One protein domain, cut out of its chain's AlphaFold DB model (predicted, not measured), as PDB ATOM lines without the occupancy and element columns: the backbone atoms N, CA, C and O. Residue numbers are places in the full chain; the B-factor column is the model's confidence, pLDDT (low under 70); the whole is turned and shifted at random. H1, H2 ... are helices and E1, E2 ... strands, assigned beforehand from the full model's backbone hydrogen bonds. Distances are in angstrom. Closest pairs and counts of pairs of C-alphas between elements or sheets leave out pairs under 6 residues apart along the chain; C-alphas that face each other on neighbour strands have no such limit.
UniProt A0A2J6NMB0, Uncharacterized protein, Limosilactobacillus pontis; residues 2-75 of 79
ATOM      1  N   ARG A   2      42.740  -1.696  13.223       63.50
ATOM      2  CA  ARG A   2      42.694  -2.441  14.511       63.50
ATOM      3  C   ARG A   2      41.556  -2.019  15.447       63.50
ATOM      4  O   ARG A   2      40.787  -2.867  15.877       63.50
ATOM      5  N   MET A   3      41.376  -0.715  15.683       66.50
ATOM      6  CA  MET A   3      40.265  -0.221  16.517       66.50
ATOM      7  C   MET A   3      38.889  -0.631  15.975       66.50
ATOM      8  O   MET A   3      37.994  -0.947  16.748       66.50
ATOM      9  N   GLU A   4      38.731  -0.670  14.651       73.12
ATOM     10  CA  GLU A   4      37.505  -1.135  13.991       73.12
ATOM     11  C   GLU A   4      37.232  -2.621  14.249       73.12
ATOM     12  O   GLU A   4      36.101  -2.985  14.552       73.12
ATOM     13  N   LYS A   5      38.269  -3.472  14.211       75.44
ATOM     14  CA  LYS A   5      38.151  -4.903  14.532       75.44
ATOM     15  C   LYS A   5      37.820  -5.140  16.005       75.44
ATOM     16  O   LYS A   5      36.931  -5.933  16.294       75.44
ATOM     17  N   ASN A   6      38.465  -4.413  16.918       81.75
ATOM     18  CA  ASN A   6      38.194  -4.527  18.355       81.75
ATOM     19  C   ASN A   6      36.780  -4.039  18.693       81.75
ATOM     20  O   ASN A   6      36.101  -4.641  19.521       81.75
ATOM     21  N   ARG A   7      36.305  -2.993  18.002       82.19
ATOM     22  CA  ARG A   7      34.926  -2.506  18.122       82.19
ATOM     23  C   ARG A   7      33.920  -3.529  17.599       82.19
ATOM     24  O   ARG A   7      33.001  -3.869  18.332       82.19
ATOM     25  N   ALA A   8      34.130  -4.066  16.398       86.75
ATOM     26  CA  ALA A   8      33.258  -5.092  15.830       86.75
ATOM     27  C   ALA A   8      33.212  -6.353  16.709       86.75
ATOM     28  O   ALA A   8      32.143  -6.901  16.961       86.75
ATOM     29  N   TYR A   9      34.360  -6.782  17.242       87.94
ATOM     30  CA  TYR A   9      34.425  -7.925  18.146       87.94
ATOM     31  C   TYR A   9      33.704  -7.654  19.474       87.94
ATOM     32  O   TYR A   9      32.919  -8.487  19.920       87.94
ATOM     33  N   ALA A  10      33.880  -6.470  20.067       88.81
ATOM     34  CA  ALA A  10      33.136  -6.073  21.261       88.81
ATOM     35  C   ALA A  10      31.616  -6.045  21.019       88.81
ATOM     36  O   ALA A  10      30.853  -6.453  21.890       88.81
ATOM     37  N   GLU A  11      31.163  -5.600  19.842       91.12
ATOM     38  CA  GLU A  11      29.740  -5.609  19.480       91.12
ATOM     39  C   GLU A  11      29.178  -7.026  19.345       91.12
ATOM     40  O   GLU A  11      28.077  -7.280  19.831       91.12
ATOM     41  N   VAL A  12      29.947  -7.969  18.790       91.12
ATOM     42  CA  VAL A  12      29.569  -9.392  18.775       91.12
ATOM     43  C   VAL A  12      29.480  -9.944  20.198       91.12
ATOM     44  O   VAL A  12      28.501 -10.599  20.544       91.12
ATOM     45  N   LEU A  13      30.456  -9.642  21.057       91.25
ATOM     46  CA  LEU A  13      30.448 -10.109  22.444       91.25
ATOM     47  C   LEU A  13      29.273  -9.537  23.255       91.25
ATOM     48  O   LEU A  13      28.725 -10.227  24.108       91.25
ATOM     49  N   ARG A  14      28.827  -8.307  22.968       89.75
ATOM     50  CA  ARG A  14      27.647  -7.706  23.620       89.75
ATOM     51  C   ARG A  14      26.343  -8.447  23.333       89.75
ATOM     52  O   ARG A  14      25.433  -8.364  24.154       89.75
ATOM     53  N   GLN A  15      26.256  -9.152  22.205       89.88
ATOM     54  CA  GLN A  15      25.091  -9.967  21.846       89.88
ATOM     55  C   GLN A  15      25.039 -11.294  22.615       89.88
ATOM     56  O   GLN A  15      23.991 -11.933  22.645       89.88
ATOM     57  N   LEU A  16      26.144 -11.704  23.245       87.88
ATOM     58  CA  LEU A  16      26.230 -12.961  23.980       87.88
ATOM     59  C   LEU A  16      25.581 -12.865  25.361       87.88
ATOM     60  O   LEU A  16      25.553 -11.811  26.012       87.88
ATOM     61  N   SER A  17      25.099 -14.003  25.846       86.69
ATOM     62  CA  SER A  17      24.658 -14.138  27.232       86.69
ATOM     63  C   SER A  17      25.842 -14.085  28.210       86.69
ATOM     64  O   SER A  17      26.998 -14.313  27.851       86.69
ATOM     65  N   THR A  18      25.568 -13.778  29.478       84.44
ATOM     66  CA  THR A  18      26.614 -13.691  30.510       84.44
ATOM     67  C   THR A  18      27.309 -15.044  30.713       84.44
ATOM     68  O   THR A  18      28.527 -15.092  30.870       84.44
ATOM     69  N   ALA A  19      26.562 -16.146  30.597       84.44
ATOM     70  CA  ALA A  19      27.096 -17.507  30.608       84.44
ATOM     71  C   ALA A  19      28.075 -17.762  29.449       84.44
ATOM     72  O   ALA A  19      29.172 -18.261  29.667       84.44
ATOM     73  N   GLU A  20      27.720 -17.352  28.231       88.00
ATOM     74  CA  GLU A  20      28.574 -17.490  27.047       88.00
ATOM     75  C   GLU A  20      29.845 -16.634  27.091       88.00
ATOM     76  O   GLU A  20      30.860 -16.991  26.484       88.00
ATOM     77  N   LEU A  21      29.791 -15.485  27.768       89.62
ATOM     78  CA  LEU A  21      30.964 -14.649  28.023       89.62
ATOM     79  C   LEU A  21      31.884 -15.289  29.066       89.62
ATOM     80  O   LEU A  21      33.102 -15.283  28.890       89.62
ATOM     81  N   LEU A  22      31.308 -15.857  30.129       87.62
ATOM     82  CA  LEU A  22      32.046 -16.585  31.162       87.62
ATOM     83  C   LEU A  22      32.721 -17.837  30.592       87.62
ATOM     84  O   LEU A  22      33.889 -18.073  30.893       87.62
ATOM     85  N   ASP A  23      32.016 -18.583  29.740       87.88
ATOM     86  CA  ASP A  23      32.532 -19.758  29.033       87.88
ATOM     87  C   ASP A  23      33.777 -19.410  28.213       87.88
ATOM     88  O   ASP A  23      34.851 -19.963  28.445       87.88
ATOM     89  N   ARG A  24      33.693 -18.367  27.380       88.69
ATOM     90  CA  ARG A  24      34.838 -17.876  26.594       88.69
ATOM     91  C   ARG A  24      35.977 -17.311  27.449       88.69
ATOM     92  O   ARG A  24      37.130 -17.312  27.018       88.69
ATOM     93  N   TYR A  25      35.678 -16.752  28.622       87.94
ATOM     94  CA  TYR A  25      36.689 -16.130  29.480       87.94
ATOM     95  C   TYR A  25      37.472 -17.160  30.300       87.94
ATOM     96  O   TYR A  25      38.703 -17.085  30.364       87.94
ATOM     97  N   TYR A  26      36.779 -18.117  30.913       85.94
ATOM     98  CA  TYR A  26      37.408 -19.121  31.767       85.94
ATOM     99  C   TYR A  26      37.836 -20.381  31.018       85.94
ATOM    100  O   TYR A  26      38.723 -21.067  31.521       85.94
ATOM    101  N   ASP A  27      37.230 -20.684  29.861       82.69
ATOM    102  CA  ASP A  27      37.432 -21.942  29.117       82.69
ATOM    103  C   ASP A  27      37.247 -23.180  30.024       82.69
ATOM    104  O   ASP A  27      37.860 -24.230  29.852       82.69
ATOM    105  N   ASN A  28      36.442 -23.026  31.081       81.56
ATOM    106  CA  ASN A  28      36.254 -24.021  32.127       81.56
ATOM    107  C   ASN A  28      34.774 -24.068  32.536       81.56
ATOM    108  O   ASN A  28      34.341 -23.255  33.362       81.56
ATOM    109  N   PRO A  29      34.005 -25.031  32.004       77.19
ATOM    110  CA  PRO A  29      32.567 -25.099  32.228       77.19
ATOM    111  C   PRO A  29      32.200 -25.355  33.696       77.19
ATOM    112  O   PRO A  29      31.168 -24.870  34.146       77.19
ATOM    113  N   GLU A  30      33.038 -26.041  34.485       80.44
ATOM    114  CA  GLU A  30      32.766 -26.268  35.915       80.44
ATOM    115  C   GLU A  30      32.847 -24.974  36.730       80.44
ATOM    116  O   GLU A  30      32.100 -24.768  37.689       80.44
ATOM    117  N   LEU A  31      33.769 -24.086  36.357       78.38
ATOM    118  CA  LEU A  31      33.953 -22.809  37.034       78.38
ATOM    119  C   LEU A  31      32.846 -21.821  36.646       78.38
ATOM    120  O   LEU A  31      32.328 -21.112  37.509       78.38
ATOM    121  N   VAL A  32      32.427 -21.843  35.379       81.62
ATOM    122  CA  VAL A  32      31.253 -21.107  34.883       81.62
ATOM    123  C   VAL A  32      29.994 -21.565  35.613       81.62
ATOM    124  O   VAL A  32      29.265 -20.738  36.156       81.62
ATOM    125  N   ASP A  33      29.780 -22.877  35.708       78.69
ATOM    126  CA  ASP A  33      28.634 -23.463  36.399       78.69
ATOM    127  C   ASP A  33      28.621 -23.103  37.890       78.69
ATOM    128  O   ASP A  33      27.563 -22.795  38.416       78.69
ATOM    129  N   ARG A  34      29.771 -23.022  38.576       77.69
ATOM    130  CA  ARG A  34      29.833 -22.527  39.969       77.69
ATOM    131  C   ARG A  34      29.489 -21.046  40.103       77.69
ATOM    132  O   ARG A  34      28.790 -20.677  41.044       77.69
ATOM    133  N   ILE A  35      29.979 -20.207  39.193       76.31
ATOM    134  CA  ILE A  35      29.670 -18.768  39.183       76.31
ATOM    135  C   ILE A  35      28.172 -18.551  38.942       76.31
ATOM    136  O   ILE A  35      27.566 -17.687  39.574       76.31
ATOM    137  N   LEU A  36      27.570 -19.363  38.070       74.50
ATOM    138  CA  LEU A  36      26.147 -19.296  37.750       74.50
ATOM    139  C   LEU A  36      25.266 -19.964  38.819       74.50
ATOM    140  O   LEU A  36      24.257 -19.382  39.186       74.50
ATOM    141  N   LYS A  37      25.645 -21.118  39.384       68.94
ATOM    142  CA  LYS A  37      24.916 -21.805  40.476       68.94
ATOM    143  C   LYS A  37      24.993 -21.084  41.816       68.94
ATOM    144  O   LYS A  37      24.141 -21.308  42.670       68.94
ATOM    145  N   GLY A  38      26.006 -20.239  42.023       61.00
ATOM    146  CA  GLY A  38      26.059 -19.325  43.167       61.00
ATOM    147  C   GLY A  38      24.912 -18.307  43.168       61.00
ATOM    148  O   GLY A  38      24.591 -17.760  44.221       61.00
ATOM    149  N   LYS A  39      24.263 -18.095  42.014       57.16
ATOM    150  CA  LYS A  39      22.963 -17.436  41.902       57.16
ATOM    151  C   LYS A  39      21.889 -18.506  42.130       57.16
ATOM    152  O   LYS A  39      21.690 -19.377  41.287       57.16
ATOM    153  N   GLY A  40      21.264 -18.503  43.305       50.88
ATOM    154  CA  GLY A  40      20.126 -19.381  43.581       50.88
ATOM    155  C   GLY A  40      19.036 -19.198  42.523       50.88
ATOM    156  O   GLY A  40      18.822 -18.080  42.086       50.88
ATOM    157  N   ASP A  41      18.416 -20.309  42.115       48.00
ATOM    158  CA  ASP A  41      17.288 -20.441  41.181       48.00
ATOM    159  C   ASP A  41      17.371 -19.675  39.838       48.00
ATOM    160  O   ASP A  41      17.589 -18.470  39.750       48.00
ATOM    161  N   ALA A  42      17.106 -20.373  38.728       48.72
ATOM    162  CA  ALA A  42      17.258 -19.845  37.365       48.72
ATOM    163  C   ALA A  42      16.404 -18.590  37.052       48.72
ATOM    164  O   ALA A  42      16.599 -17.944  36.023       48.72
ATOM    165  N   THR A  43      15.485 -18.232  37.949       48.34
ATOM    166  CA  THR A  43      14.621 -17.050  37.870       48.34
ATOM    167  C   THR A  43      15.303 -15.769  38.392       48.34
ATOM    168  O   THR A  43      14.965 -14.683  37.923       48.34
ATOM    169  N   GLU A  44      16.303 -15.866  39.282       48.44
ATOM    170  CA  GLU A  44      17.085 -14.719  39.806       48.44
ATOM    171  C   GLU A  44      18.382 -14.456  39.016       48.44
ATOM    172  O   GLU A  44      19.114 -13.496  39.285       48.44
ATOM    173  N   LEU A  45      18.661 -15.280  37.996       53.03
ATOM    174  CA  LEU A  45      19.857 -15.154  37.161       53.03
ATOM    175  C   LEU A  45      20.012 -13.761  36.535       53.03
ATOM    176  O   LEU A  45      21.150 -13.338  36.351       53.03
ATOM    177  N   ASN A  46      18.908 -13.052  36.272       54.50
ATOM    178  CA  ASN A  46      18.907 -11.783  35.539       54.50
ATOM    179  C   ASN A  46      19.420 -10.559  36.329       54.50
ATOM    180  O   ASN A  46      19.831  -9.597  35.692       54.50
ATOM    181  N   ASP A  47      19.462 -10.583  37.671       58.00
ATOM    182  CA  ASP A  47      19.784  -9.371  38.462       58.00
ATOM    183  C   ASP A  47      20.774  -9.585  39.626       58.00
ATOM    184  O   ASP A  47      21.242  -8.626  40.243       58.00
ATOM    185  N   GLY A  48      21.149 -10.831  39.935       66.06
ATOM    186  CA  GLY A  48      22.082 -11.116  41.030       66.06
ATOM    187  C   GLY A  48      23.534 -10.688  40.738       66.06
ATOM    188  O   GLY A  48      24.001 -10.821  39.598       66.06
ATOM    189  N   PRO A  49      24.300 -10.234  41.749       73.50
ATOM    190  CA  PRO A  49      25.720  -9.936  41.587       73.50
ATOM    191  C   PRO A  49      26.532 -11.202  41.259       73.50
ATOM    192  O   PRO A  49      26.268 -12.283  41.782       73.50
ATOM    193  N   LEU A  50      27.544 -11.060  40.403       80.56
ATOM    194  CA  LEU A  50      28.468 -12.117  39.989       80.56
ATOM    195  C   LEU A  50      29.807 -11.967  40.703       80.56
ATOM    196  O   LEU A  50      30.322 -10.860  40.853       80.56
ATOM    197  N   THR A  51      30.411 -13.087  41.093       82.56
ATOM    198  CA  THR A  51      31.784 -13.103  41.605       82.56
ATOM    199  C   THR A  51      32.740 -13.553  40.505       82.56
ATOM    200  O   THR A  51      32.787 -14.730  40.157       82.56
ATOM    201  N   ILE A  52      33.526 -12.621  39.967       82.31
ATOM    202  CA  ILE A  52      34.557 -12.891  38.953       82.31
ATOM    203  C   ILE A  52      35.923 -12.664  39.597       82.31
ATOM    204  O   ILE A  52      36.177 -11.595  40.145       82.31
ATOM    205  N   ASN A  53      36.805 -13.670  39.562       82.44
ATOM    206  CA  ASN A  53      38.138 -13.618  40.186       82.44
ATOM    207  C   ASN A  53      38.129 -13.163  41.666       82.44
ATOM    208  O   ASN A  53      39.036 -12.468  42.114       82.44
ATOM    209  N   GLY A  54      37.091 -13.529  42.427       79.56
ATOM    210  CA  GLY A  54      36.941 -13.147  43.838       79.56
ATOM    211  C   GLY A  54      36.376 -11.741  44.079       79.56
ATOM    212  O   GLY A  54      36.215 -11.350  45.231       79.56
ATOM    213  N   VAL A  55      36.035 -10.997  43.024       83.94
ATOM    214  CA  VAL A  55      35.398  -9.676  43.118       83.94
ATOM    215  C   VAL A  55      33.914  -9.808  42.812       83.94
ATOM    216  O   VAL A  55      33.542 -10.299  41.746       83.94
ATOM    217  N   GLN A  56      33.069  -9.368  43.742       84.12
ATOM    218  CA  GLN A  56      31.632  -9.265  43.525       84.12
ATOM    219  C   GLN A  56      31.321  -7.993  42.730       84.12
ATOM    220  O   GLN A  56      31.757  -6.905  43.101       84.12
ATOM    221  N   MET A  57      30.579  -8.129  41.639       87.12
ATOM    222  CA  MET A  57      30.187  -7.024  40.768       87.12
ATOM    223  C   MET A  57      28.786  -7.264  40.207       87.12
ATOM    224  O   MET A  57      28.306  -8.398  40.190       87.12
ATOM    225  N   SER A  58      28.115  -6.205  39.767       87.06
ATOM    226  CA  SER A  58      26.799  -6.313  39.130       87.06
ATOM    227  C   SER A  58      26.895  -7.152  37.857       87.06
ATOM    228  O   SER A  58      27.968  -7.262  37.261       87.06
ATOM    229  N   GLU A  59      25.782  -7.714  37.384       83.38
ATOM    230  CA  GLU A  59      25.810  -8.454  36.120       83.38
ATOM    231  C   GLU A  59      26.296  -7.587  34.949       83.38
ATOM    232  O   GLU A  59      27.103  -8.034  34.134       83.38
ATOM    233  N   GLN A  60      25.864  -6.329  34.899       85.50
ATOM    234  CA  GLN A  60      26.303  -5.400  33.867       85.50
ATOM    235  C   GLN A  60      27.818  -5.142  33.932       85.50
ATOM    236  O   GLN A  60      28.502  -5.296  32.923       85.50
ATOM    237  N   ASP A  61      28.357  -4.875  35.126       88.50
ATOM    238  CA  ASP A  61      29.800  -4.694  35.336       88.50
ATOM    239  C   ASP A  61      30.596  -5.951  34.963       88.50
ATOM    240  O   ASP A  61      31.647  -5.864  34.327       88.50
ATOM    241  N   ALA A  62      30.082  -7.133  35.313       87.62
ATOM    242  CA  ALA A  62      30.662  -8.413  34.932       87.62
ATOM    243  C   ALA A  62      30.700  -8.590  33.415       87.62
ATOM    244  O   ALA A  62      31.735  -8.975  32.873       87.62
ATOM    245  N   ARG A  63      29.606  -8.283  32.714       88.88
ATOM    246  CA  ARG A  63      29.550  -8.356  31.249       88.88
ATOM    247  C   ARG A  63      30.560  -7.403  30.615       88.88
ATOM    248  O   ARG A  63      31.353  -7.846  29.787       88.88
ATOM    249  N   ASP A  64      30.577  -6.134  31.021       90.69
ATOM    250  CA  ASP A  64      31.530  -5.143  30.507       90.69
ATOM    251  C   ASP A  64      32.986  -5.548  30.793       90.69
ATOM    252  O   ASP A  64      33.844  -5.477  29.905       90.69
ATOM    253  N   TYR A  65      33.261  -6.065  31.994       90.50
ATOM    254  CA  TYR A  65      34.567  -6.610  32.352       90.50
ATOM    255  C   TYR A  65      34.965  -7.783  31.448       90.50
ATOM    256  O   TYR A  65      36.059  -7.770  30.879       90.50
ATOM    257  N   LEU A  66      34.089  -8.777  31.276       90.44
ATOM    258  CA  LEU A  66      34.345  -9.961  30.451       90.44
ATOM    259  C   LEU A  66      34.600  -9.572  28.992       90.44
ATOM    260  O   LEU A  66      35.582 -10.020  28.403       90.44
ATOM    261  N   ILE A  67      33.777  -8.682  28.431       92.00
ATOM    262  CA  ILE A  67      33.946  -8.169  27.066       92.00
ATOM    263  C   ILE A  67      35.308  -7.483  26.926       92.00
ATOM    264  O   ILE A  67      36.059  -7.794  26.002       92.00
ATOM    265  N   MET A  68      35.673  -6.600  27.863       91.50
ATOM    266  CA  MET A  68      36.979  -5.936  27.850       91.50
ATOM    267  C   MET A  68      38.135  -6.947  27.890       91.50
ATOM    268  O   MET A  68      39.109  -6.785  27.152       91.50
ATOM    269  N   GLN A  69      38.060  -7.973  28.742       90.62
ATOM    270  CA  GLN A  69      39.118  -8.981  28.848       90.62
ATOM    271  C   GLN A  69      39.222  -9.853  27.593       90.62
ATOM    272  O   GLN A  69      40.329 -10.136  27.138       90.62
ATOM    273  N   LEU A  70      38.089 -10.247  27.011       90.38
ATOM    274  CA  LEU A  70      38.045 -11.041  25.784       90.38
ATOM    275  C   LEU A  70      38.600 -10.258  24.591       90.38
ATOM    276  O   LEU A  70      39.409 -10.796  23.839       90.38
ATOM    277  N   VAL A  71      38.254  -8.974  24.463       89.44
ATOM    278  CA  VAL A  71      38.833  -8.089  23.437       89.44
ATOM    279  C   VAL A  71      40.349  -7.966  23.619       89.44
ATOM    280  O   VAL A  71      41.086  -8.129  22.650       89.44
ATOM    281  N   LYS A  72      40.833  -7.755  24.855       86.56
ATOM    282  CA  LYS A  72      42.276  -7.711  25.163       86.56
ATOM    283  C   LYS A  72      42.999  -9.023  24.841       86.56
ATOM    284  O   LYS A  72      44.149  -8.991  24.421       86.56
ATOM    285  N   ARG A  73      42.349 -10.175  25.048       84.69
ATOM    286  CA  ARG A  73      42.900 -11.500  24.710       84.69
ATOM    287  C   ARG A  73      42.940 -11.761  23.206       84.69
ATOM    288  O   ARG A  73      43.870 -12.413  22.747       84.69
ATOM    289  N   ALA A  74      41.924 -11.309  22.470       82.00
ATOM    290  CA  ALA A  74      41.790 -11.530  21.030       82.00
ATOM    291  C   ALA A  74      42.696 -10.614  20.193       82.00
ATOM    292  O   ALA A  74      43.105 -10.999  19.099       82.00
ATOM    293  N   ASP A  75      43.047  -9.439  20.719       73.62
ATOM    294  CA  ASP A  75      44.052  -8.539  20.148       73.62
ATOM    295  C   ASP A  75      45.227  -8.411  21.135       73.62
ATOM    296  O   ASP A  75      45.382  -7.375  21.788       73.62
TER     297      ASP A  75
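AT A GLANCE: This is residues 2 to 75 of the 79 residues of an uncharacterized protein of Limosilactobacillus pontis (UniProt A0A2J6NMB0). Two longer helices, H1 and H4, run opposite ways and touch at a slant, and a helical hairpin of two shorter helices, H2 and H3, packs on H4 through H2. A very small hairpin of two strands, E1 and E2, sits by the first residues of H4, and the loop of residues 38 to 49 lies at the far end of the body from the start of H1. The printed part has 74 residues, with four named helices and two named strands in the order H1, H2, H3, E1, E2, H4; the sheet, in the order E1, E2, is antiparallel, and the class is mostly helix. The whole is compact, with a radius of gyration of the C-alphas of 12.5 A, yet elongated in outline, spanning 40 by 21 by 18 A.

HOW THE PARTS SIT: H1, residues 2 to 14, touches H4, residues 59 to 74, closest at the C-alphas of Leu 13 and Ile 67, 6.1 A apart; they run opposite ways at a steep tilt of 39 degrees. H2, residues 18 to 26, is close to H1 but not clearly touching, with the closest C-alphas, those of Leu 13 and Leu 21, 7.2 A apart. H2 touches H4 at a steep tilt of 40 degrees, the same way, closest at the C-alphas of Thr 18 and Arg 63, 6.1 A apart. H2 and H3, residues 29 to 37, form a helical hairpin and touch, closest at the C-alphas of Leu 22 and Val 32, 5.9 A apart. H3 is apart from H1 and from H4. E1, residues 50 to 52, and E2, residues 55 to 57, are a hairpin of antiparallel neighbours, with N 50 and O 57 at 2.8 A and N 55 and O 52 at 2.9 A, within hydrogen-bond range. The closest C-alphas of H3 and E1, those of Ile 35 and Thr 51, are 6.5 A apart. In H1, H2, H3 and H4 every O i to N i+4 pair is within hydrogen-bond range.

IN THESE COORDINATES: H1 begins at C-alpha 2, (42.694, -2.441, 14.511), and is 18.4 A long. H2, 12.1 A, and H3, 11.7 A, follow, and H3 ends at C-alpha 37, (24.916, -21.805, 40.476). E1 and E2 have three residues each. H4 is 22.2 A long and ends at C-alpha 74, (41.790, -11.530, 21.030).

THE WHOLE: The two C-alphas farthest apart, those of Arg 2 and Asp 41, are 41.0 A apart, while those of Arg 2 and Asp 75 are 8.4 A apart. The printed part has no cut. The link from H3 to E1, 12 residues, is long; the other links are tight. The mean pLDDT of the printed part is 79.5, and residues 2 to 3 and 37 to 48 are under 70.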